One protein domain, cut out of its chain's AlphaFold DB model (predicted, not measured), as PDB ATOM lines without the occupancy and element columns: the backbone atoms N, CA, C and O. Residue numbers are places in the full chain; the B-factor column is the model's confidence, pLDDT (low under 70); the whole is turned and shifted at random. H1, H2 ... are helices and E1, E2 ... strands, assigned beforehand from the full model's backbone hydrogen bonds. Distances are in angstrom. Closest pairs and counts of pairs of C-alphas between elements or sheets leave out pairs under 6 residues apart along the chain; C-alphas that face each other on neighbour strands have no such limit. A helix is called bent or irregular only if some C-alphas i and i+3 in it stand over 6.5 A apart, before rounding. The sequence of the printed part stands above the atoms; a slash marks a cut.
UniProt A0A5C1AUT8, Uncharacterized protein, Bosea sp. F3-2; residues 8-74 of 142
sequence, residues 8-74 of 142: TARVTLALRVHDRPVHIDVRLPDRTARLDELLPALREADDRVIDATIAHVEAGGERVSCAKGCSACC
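What this domain is: This is residues 8 to 74 of the 142 residues of an uncharacterized protein of Bosea sp. F3-2 (UniProt A0A5C1AUT8). A long, narrow hairpin of two strands, E1 and E2, has one long helix, H1, running back alongside it and packing mainly on E2. After the far end of H1 an unnamed tail turns to the side away from the hairpin, and its residues 65 to 74 stick out free. The printed part has 67 residues, with two named strands and then one named helix along the chain, in the order E1, E2, H1. The sheet has the order E1 - E2 and is antiparallel, and the class is mixed, helices and strands. The whole is loose, with a radius of gyration of the C-alphas of 14.8 A, and only just flat, spanning 44 by 30 by 12 A.

Where its parts are: E1 is residues 8 to 17, 26.9 A from first to last C-alpha, and its C-alpha 8 is at (90.446, 185.141, 221.767). E2 is residues 20 to 29, 28.7 A long, and its C-alpha 29 is at (91.784, 185.968, 226.122). H1 is residues 35 to 59, 35.9 A long, from C-alpha 35 at (93.482, 184.638, 236.651) to C-alpha 59 at (85.823, 150.163, 229.978). H1 is irregular, with C-alphas 37 and 40 7.1 A apart, and it has a kink of 32 degrees near residue 42.

How they stand to each other: E1 and E2 form a hairpin over a tight link of 2 residues. They are antiparallel, with 160 degrees between their directions. C-alphas 12 and 25 face each other at 4.5 A. N 9 and O 28 are within hydrogen-bond range at 2.8 A, and so are N 22 and O 15 at 2.8 A. A tight link of 5 residues joins E2 to H1. E2 and H1 have 15 pairs of C-alphas within 8 A, and the closest C-alphas are those of Val 26 and Ala 41, 5.6 A apart. E1 and H1 have 3 such pairs, and the closest C-alphas are those of Val 17 and Ala 52, 6.8 A apart. In H1, 17 of 21 O i to N i+4 pairs are within hydrogen-bond range.

The domain as a whole: The two C-alphas farthest apart are those of Thr 32 and Gly 61, at 45.1 A. Residues 60 to 74 hold no named element, and their C-alphas lie 14 to 22 A from the mean of all C-alphas. Without residues 65 to 74, which stand free, the body has 57 residues and spans 45 by 19 by 12 A. The printed part has no cut, and neither of the links between named elements is long. The mean pLDDT of the printed part is 91.1, and no printed residue is under 70.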
ATOM      1  N   THR A   8      90.252 186.413 221.066       86.25
ATOM      2  CA  THR A   8      90.446 185.141 221.767       86.25
ATOM      3  C   THR A   8      91.521 184.343 221.054       86.25
ATOM      4  O   THR A   8      91.464 184.150 219.839       86.25
ATOM      5  N   ALA A   9      92.489 183.847 221.818       90.56
ATOM      6  CA  ALA A   9      93.496 182.915 221.351       90.56
ATOM      7  C   ALA A   9      92.970 181.485 221.502       90.56
ATOM      8  O   ALA A   9      92.331 181.138 222.498       90.56
ATOM      9  N   ARG A  10      93.237 180.643 220.503       94.00
ATOM     10  CA  ARG A  10      92.975 179.204 220.579       94.00
ATOM     11  C   ARG A  10      94.230 178.508 221.083       94.00
ATOM     12  O   ARG A  10      95.290 178.671 220.482       94.00
ATOM     13  N   VAL A  11      94.100 177.722 222.144       93.44
ATOM     14  CA  VAL A  11      95.174 176.864 222.645       93.44
ATOM     15  C   VAL A  11      94.759 175.419 222.452       93.44
ATOM     16  O   VAL A  11      93.747 174.974 222.991       93.44
ATOM     17  N   THR A  12      95.562 174.693 221.680       94.69
ATOM     18  CA  THR A  12      95.409 173.258 221.477       94.69
ATOM     19  C   THR A  12      96.530 172.525 222.193       94.69
ATOM     20  O   THR A  12      97.704 172.871 222.074       94.69
ATOM     21  N   LEU A  13      96.166 171.500 222.950       92.62
ATOM     22  CA  LEU A  13      97.109 170.681 223.693       92.62
ATOM     23  C   LEU A  13      96.663 169.220 223.673       92.62
ATOM     24  O   LEU A  13      95.472 168.911 223.653       92.62
ATOM     25  N   ALA A  14      97.638 168.321 223.612       93.50
ATOM     26  CA  ALA A  14      97.415 166.885 223.626       93.50
ATOM     27  C   ALA A  14      98.120 166.303 224.847       93.50
ATOM     28  O   ALA A  14      99.334 166.447 224.994       93.50
ATOM     29  N   LEU A  15      97.350 165.660 225.718       92.94
ATOM     30  CA  LEU A  15      97.867 164.923 226.865       92.94
ATOM     31  C   LEU A  15      97.698 163.431 226.621       92.94
ATOM     32  O   LEU A  15      96.812 163.011 225.880       92.94
ATOM     33  N   ARG A  16      98.461 162.624 227.348       93.94
ATOM     34  CA  ARG A  16      98.135 161.213 227.533       93.94
ATOM     35  C   ARG A  16      97.546 161.018 228.927       93.94
ATOM     36  O   ARG A  16      98.201 161.346 229.911       93.94
ATOM     37  N   VAL A  17      96.329 160.483 228.995       94.00
ATOM     38  CA  VAL A  17      95.630 160.134 230.240       94.00
ATOM     39  C   VAL A  17      95.381 158.630 230.201       94.00
ATOM     40  O   VAL A  17      94.695 158.136 229.305       94.00
ATOM     41  N   HIS A  18      95.999 157.889 231.124       90.06
ATOM     42  CA  HIS A  18      96.150 156.430 231.022       90.06
ATOM     43  C   HIS A  18      96.755 156.031 229.658       90.06
ATOM     44  O   HIS A  18      97.828 156.517 229.286       90.06
ATOM     45  N   ASP A  19      96.053 155.193 228.897       85.31
ATOM     46  CA  ASP A  19      96.465 154.715 227.574       85.31
ATOM     47  C   ASP A  19      95.751 155.444 226.426       85.31
ATOM     48  O   ASP A  19      95.781 154.989 225.283       85.31
ATOM     49  N   ARG A  20      95.093 156.581 226.706       85.69
ATOM     50  CA  ARG A  20      94.342 157.343 225.700       85.69
ATOM     51  C   ARG A  20      94.901 158.753 225.496       85.69
ATOM     52  O   ARG A  20      95.176 159.455 226.474       85.69
ATOM     53  N   PRO A  21      95.056 159.200 224.238       93.00
ATOM     54  CA  PRO A  21      95.318 160.600 223.951       93.00
ATOM     55  C   PRO A  21      94.057 161.428 224.233       93.00
ATOM     56  O   PRO A  21      92.959 161.081 223.800       93.00
ATOM     57  N   VAL A  22      94.222 162.539 224.946       95.50
ATOM     58  CA  VAL A  22      93.175 163.525 225.226       95.50
ATOM     59  C   VAL A  22      93.551 164.815 224.520       95.50
ATOM     60  O   VAL A  22      94.566 165.437 224.834       95.50
ATOM     61  N   HIS A  23      92.728 165.205 223.550       95.12
ATOM     62  CA  HIS A  23      92.868 166.466 222.836       95.12
ATOM     63  C   HIS A  23      91.998 167.531 223.495       95.12
ATOM     64  O   HIS A  23      90.782 167.371 223.627       95.12
ATOM     65  N   ILE A  24      92.638 168.622 223.887       94.88
ATOM     66  CA  ILE A  24      92.011 169.769 224.527       94.88
ATOM     67  C   ILE A  24      92.188 170.958 223.598       94.88
ATOM     68  O   ILE A  24      93.272 171.209 223.068       94.88
ATOM     69  N   ASP A  25      91.090 171.664 223.389       95.00
ATOM     70  CA  ASP A  25      91.008 172.834 222.536       95.00
ATOM     71  C   ASP A  25      90.180 173.872 223.272       95.00
ATOM     72  O   ASP A  25      88.970 173.712 223.411       95.00
ATOM     73  N   VAL A  26      90.854 174.891 223.792       94.12
ATOM     74  CA  VAL A  26      90.241 175.905 224.647       94.12
ATOM     75  C   VAL A  26      90.503 177.299 224.104       94.12
ATOM     76  O   VAL A  26      91.484 177.563 223.400       94.12
ATOM     77  N   ARG A  27      89.602 178.219 224.445       93.75
ATOM     78  CA  ARG A  27      89.710 179.635 224.095       93.75
ATOM     79  C   ARG A  27      90.124 180.427 225.322       93.75
ATOM     80  O   ARG A  27      89.492 180.330 226.368       93.75
ATOM     81  N   LEU A  28      91.168 181.229 225.168       92.25
ATOM     82  CA  LEU A  28      91.673 182.141 226.188       92.25
ATOM     83  C   LEU A  28      91.597 183.580 225.671       92.25
ATOM     84  O   LEU A  28      91.593 183.781 224.454       92.25
ATOM     85  N   PRO A  29      91.561 184.592 226.550       92.38
ATOM     86  CA  PRO A  29      91.784 185.968 226.122       92.38
ATOM     87  C   PRO A  29      93.152 186.098 225.434       92.38
ATOM     88  O   PRO A  29      94.142 185.563 225.929       92.38
ATOM     89  N   ASP A  30      93.231 186.823 224.317       92.06
ATOM     90  CA  ASP A  30      94.494 187.085 223.595       92.06
ATOM     91  C   ASP A  30      95.257 188.319 224.115       92.06
ATOM     92  O   ASP A  30      96.098 188.910 223.439       92.06
ATOM     93  N   ARG A  31      94.964 188.694 225.358       91.31
ATOM     94  CA  ARG A  31      95.507 189.841 226.080       91.31
ATOM     95  C   ARG A  31      95.978 189.398 227.456       91.31
ATOM     96  O   ARG A  31      95.645 188.306 227.913       91.31
ATOM     97  N   THR A  32      96.646 190.294 228.175       89.81
ATOM     98  CA  THR A  32      96.806 190.133 229.623       89.81
ATOM     99  C   THR A  32      95.427 189.944 230.257       89.81
ATOM    100  O   THR A  32      94.514 190.762 230.077       89.81
ATOM    101  N   ALA A  33      95.270 188.824 230.950       89.94
ATOM    102  CA  ALA A  33      94.021 188.385 231.540       89.94
ATOM    103  C   ALA A  33      94.222 188.152 233.025       89.94
ATOM    104  O   ALA A  33      95.253 187.618 233.431       89.94
ATOM    105  N   ARG A  34      93.212 188.518 233.814       89.94
ATOM    106  CA  ARG A  34      93.194 188.161 235.227       89.94
ATOM    107  C   ARG A  34      93.048 186.653 235.356       89.94
ATOM    108  O   ARG A  34      92.348 186.027 234.554       89.94
ATOM    109  N   LEU A  35      93.597 186.080 236.417       91.94
ATOM    110  CA  LEU A  35      93.482 184.638 236.651       91.94
ATOM    111  C   LEU A  35      92.025 184.125 236.697       91.94
ATOM    112  O   LEU A  35      91.769 183.012 236.241       91.94
ATOM    113  N   ASP A  36      91.052 184.922 237.171       91.81
ATOM    114  CA  ASP A  36      89.631 184.524 237.159       91.81
ATOM    115  C   ASP A  36      89.045 184.363 235.747       91.81
ATOM    116  O   ASP A  36      88.097 183.602 235.555       91.81
ATOM    117  N   GLU A  37      89.610 185.053 234.755       91.88
ATOM    118  CA  GLU A  37      89.177 184.984 233.354       91.88
ATOM    119  C   GLU A  37      89.644 183.694 232.666       91.88
ATOM    120  O   GLU A  37      89.059 183.295 231.661       91.88
ATOM    121  N   LEU A  38      90.662 183.020 233.216       93.19
ATOM    122  CA  LEU A  38      91.190 181.760 232.684       93.19
ATOM    123  C   LEU A  38      90.406 180.536 233.182       93.19
ATOM    124  O   LEU A  38      90.432 179.487 232.540       93.19
ATOM    125  N   LEU A  39      89.685 180.664 234.304       94.25
ATOM    126  CA  LEU A  39      88.992 179.547 234.959       94.25
ATOM    127  C   LEU A  39      88.036 178.763 234.045       94.25
ATOM    128  O   LEU A  39      88.032 177.539 234.154       94.25
ATOM    129  N   PRO A  40      87.239 179.377 233.142       93.00
ATOM    130  CA  PRO A  40      86.365 178.608 232.258       93.00
ATOM    131  C   PRO A  40      87.132 177.650 231.338       93.00
ATOM    132  O   PRO A  40      86.725 176.504 231.180       93.00
ATOM    133  N   ALA A  41      88.255 178.102 230.778       93.88
ATOM    134  CA  ALA A  41      89.094 177.289 229.905       93.88
ATOM    135  C   ALA A  41      89.838 176.194 230.679       93.88
ATOM    136  O   ALA A  41      89.922 175.063 230.211       93.88
ATOM    137  N   LEU A  42      90.334 176.511 231.881       93.69
ATOM    138  CA  LEU A  42      90.940 175.514 232.767       93.69
ATOM    139  C   LEU A  42      89.926 174.439 233.166       93.69
ATOM    140  O   LEU A  42      90.223 173.254 233.077       93.69
ATOM    141  N   ARG A  43      88.697 174.843 233.503       94.00
ATOM    142  CA  ARG A  43      87.612 173.913 233.814       94.00
ATOM    143  C   ARG A  43      87.253 173.028 232.620       94.00
ATOM    144  O   ARG A  43      86.991 171.851 232.818       94.00
ATOM    145  N   GLU A  44      87.241 173.561 231.397       93.50
ATOM    146  CA  GLU A  44      87.041 172.731 230.202       93.50
ATOM    147  C   GLU A  44      88.174 171.712 230.031       93.50
ATOM    148  O   GLU A  44      87.903 170.543 229.768       93.50
ATOM    149  N   ALA A  45      89.430 172.131 230.203       93.44
ATOM    150  CA  ALA A  45      90.574 171.228 230.138       93.44
ATOM    151  C   ALA A  45      90.471 170.101 231.184       93.44
ATOM    152  O   ALA A  45      90.638 168.931 230.831       93.44
ATOM    153  N   ASP A  46      90.127 170.440 232.428       93.81
ATOM    154  CA  ASP A  46      89.908 169.478 233.512       93.81
ATOM    155  C   ASP A  46      88.747 168.524 233.205       93.81
ATOM    156  O   ASP A  46      88.906 167.309 233.337       93.81
ATOM    157  N   ASP A  47      87.607 169.046 232.730       93.25
ATOM    158  CA  ASP A  47      86.433 168.243 232.364       93.25
ATOM    159  C   ASP A  47      86.829 167.179 231.304       93.25
ATOM    160  O   ASP A  47      86.475 166.009 231.448       93.25
ATOM    161  N   ARG A  48      87.677 167.508 230.308       94.06
ATOM    162  CA  ARG A  48      88.165 166.523 229.308       94.06
ATOM    163  C   ARG A  48      89.026 165.412 229.910       94.06
ATOM    164  O   ARG A  48      88.944 164.263 229.470       94.06
ATOM    165  N   VAL A  49      89.885 165.741 230.875       93.94
ATOM    166  CA  VAL A  49      90.728 164.752 231.570       93.94
ATOM    167  C   VAL A  49      89.872 163.831 232.435       93.94
ATOM    168  O   VAL A  49      90.074 162.613 232.442       93.94
ATOM    169  N   ILE A  50      88.895 164.405 233.136       93.06
ATOM    170  CA  ILE A  50      87.948 163.672 233.974       93.06
ATOM    171  C   ILE A  50      87.114 162.718 233.116       93.06
ATOM    172  O   ILE A  50      87.059 161.530 233.430       93.06
ATOM    173  N   ASP A  51      86.559 163.179 231.994       92.19
ATOM    174  CA  ASP A  51      85.790 162.344 231.062       92.19
ATOM    175  C   ASP A  51      86.628 161.174 230.523       92.19
ATOM    176  O   ASP A  51      86.183 160.021 230.491       92.19
ATOM    177  N   ALA A  52      87.888 161.440 230.166       93.50
ATOM    178  CA  ALA A  52      88.826 160.406 229.745       93.50
ATOM    179  C   ALA A  52      89.197 159.430 230.872       93.50
ATOM    180  O   ALA A  52      89.593 158.302 230.590       93.50
ATOM    181  N   THR A  53      89.068 159.811 232.136       93.19
ATOM    182  CA  THR A  53      89.274 158.895 233.264       93.19
ATOM    183  C   THR A  53      88.020 158.056 233.507       93.19
ATOM    184  O   THR A  53      88.108 156.834 233.619       93.19
ATOM    185  N   ILE A  54      86.836 158.678 233.485       93.12
ATOM    186  CA  ILE A  54      85.542 157.995 233.637       93.12
ATOM    187  C   ILE A  54      85.397 156.893 232.588       93.12
ATOM    188  O   ILE A  54      85.203 155.733 232.935       93.12
ATOM    189  N   ALA A  55      85.611 157.215 231.312       91.88
ATOM    190  CA  ALA A  55      85.473 156.230 230.245       91.88
ATOM    191  C   ALA A  55      86.533 155.107 230.305       91.88
ATOM    192  O   ALA A  55      86.452 154.157 229.531       91.88
ATOM    193  N   HIS A  56      87.607 155.258 231.092       93.50
ATOM    194  CA  HIS A  56      88.638 154.225 231.260       93.50
ATOM    195  C   HIS A  56      88.180 153.240 232.334       93.50
ATOM    196  O   HIS A  56      88.193 152.035 232.102       93.50
ATOM    197  N   VAL A  57      87.680 153.769 233.453       94.19
ATOM    198  CA  VAL A  57      87.040 152.998 234.527       94.19
ATOM    199  C   VAL A  57      85.846 152.200 233.991       94.19
ATOM    200  O   VAL A  57      85.742 151.001 234.240       94.19
ATOM    201  N   GLU A  58      84.992 152.828 233.178       94.38
ATOM    202  CA  GLU A  58      83.826 152.166 232.576       94.38
ATOM    203  C   GLU A  58      84.205 151.060 231.586       94.38
ATOM    204  O   GLU A  58      83.549 150.018 231.544       94.38
ATOM    205  N   ALA A  59      85.300 151.225 230.838       93.50
ATOM    206  CA  ALA A  59      85.823 150.163 229.978       93.50
ATOM    207  C   ALA A  59      86.332 148.951 230.782       93.50
ATOM    208  O   ALA A  59      86.332 147.833 230.268       93.50
ATOM    209  N   GLY A  60      86.727 149.161 232.040       93.75
ATOM    210  CA  GLY A  60      87.068 148.107 232.998       93.75
ATOM    211  C   GLY A  60      85.862 147.436 233.666       93.75
ATOM    212  O   GLY A  60      86.052 146.524 234.465       93.75
ATOM    213  N   GLY A  61      84.630 147.856 233.355       96.88
ATOM    214  CA  GLY A  61      83.398 147.314 233.941       96.88
ATOM    215  C   GLY A  61      83.001 147.935 235.285       96.88
ATOM    216  O   GLY A  61      82.026 147.497 235.898       96.88
ATOM    217  N   GLU A  62      83.721 148.958 235.742       96.06
ATOM    218  CA  GLU A  62      83.393 149.720 236.946       96.06
ATOM    219  C   GLU A  62      82.566 150.973 236.617       96.06
ATOM    220  O   GLU A  62      82.438 151.375 235.463       96.06
ATOM    221  N   ARG A  63      81.981 151.622 237.630       92.69
ATOM    222  CA  ARG A  63      81.189 152.846 237.440       92.69
ATOM    223  C   ARG A  63      81.523 153.902 238.480       92.69
ATOM    224  O   ARG A  63      81.451 153.650 239.682       92.69
ATOM    225  N   VAL A  64      81.766 155.126 238.014       90.94
ATOM    226  CA  VAL A  64      81.911 156.296 238.884       90.94
ATOM    227  C   VAL A  64      80.531 156.738 239.375       90.94
ATOM    228  O   VAL A  64      79.648 157.089 238.593       90.94
ATOM    229  N   SER A  65      80.327 156.704 240.691       87.38
ATOM    230  CA  SER A  65      79.063 157.095 241.332       87.38
ATOM    231  C   SER A  65      78.943 158.603 241.578       87.38
ATOM    232  O   SER A  65      77.837 159.116 241.757       87.38
ATOM    233  N   CYS A  66      80.068 159.325 241.585       85.94
ATOM    234  CA  CYS A  66      80.084 160.774 241.731       85.94
ATOM    235  C   CYS A  66      79.570 161.441 240.453       85.94
ATOM    236  O   CYS A  66      80.074 161.200 239.361       85.94
ATOM    237  N   ALA A  67      78.587 162.321 240.608       84.62
ATOM    238  CA  ALA A  67      78.067 163.148 239.532       84.62
ATOM    239  C   ALA A  67      77.678 164.525 240.070       84.62
ATOM    240  O   ALA A  67      77.425 164.703 241.271       84.62
ATOM    241  N   LYS A  68      77.578 165.508 239.173       81.44
ATOM    242  CA  LYS A  68      77.053 166.836 239.503       81.44
ATOM    243  C   LYS A  68      75.695 166.694 240.202       81.44
ATOM    244  O   LYS A  68      74.753 166.153 239.637       81.44
ATOM    245  N   GLY A  69      75.605 167.197 241.432       79.56
ATOM    246  CA  GLY A  69      74.383 167.140 242.240       79.56
ATOM    247  C   GLY A  69      74.238 165.916 243.152       79.56
ATOM    248  O   GLY A  69      73.320 165.914 243.964       79.56
ATOM    249  N   CYS A  70      75.144 164.926 243.118       86.00
ATOM    250  CA  CYS A  70      75.079 163.780 244.041       86.00
ATOM    251  C   CYS A  70      75.211 164.202 245.517       86.00
ATOM    252  O   CYS A  70      74.611 163.603 246.404       86.00
ATOM    253  N   SER A  71      75.969 165.274 245.782       76.75
ATOM    254  CA  SER A  71      76.186 165.895 247.095       76.75
ATOM    255  C   SER A  71      76.801 165.000 248.183       76.75
ATOM    256  O   SER A  71      76.964 165.467 249.302       76.75
ATOM    257  N   ALA A  72      77.208 163.763 247.877       81.94
ATOM    258  CA  ALA A  72      77.738 162.827 248.872       81.94
ATOM    259  C   ALA A  72      78.992 163.370 249.585       81.94
ATOM    260  O   ALA A  72      79.029 163.421 250.811       81.94
ATOM    261  N   CYS A  73      79.984 163.849 248.826       77.62
ATOM    262  CA  CYS A  73      81.186 164.482 249.377       77.62
ATOM    263  C   CYS A  73      80.973 165.978 249.665       77.62
ATOM    264  O   CYS A  73      81.210 166.430 250.783       77.62
ATOM    265  N   CYS A  74      80.448 166.744 248.701       75.88
ATOM    266  CA  CYS A  74      80.360 168.208 248.803       75.88
ATOM    267  C   CYS A  74      79.353 168.725 249.848       75.88
ATOM    268  O   CYS A  74      79.395 169.901 250.194       75.88
TER     269      CYS A  74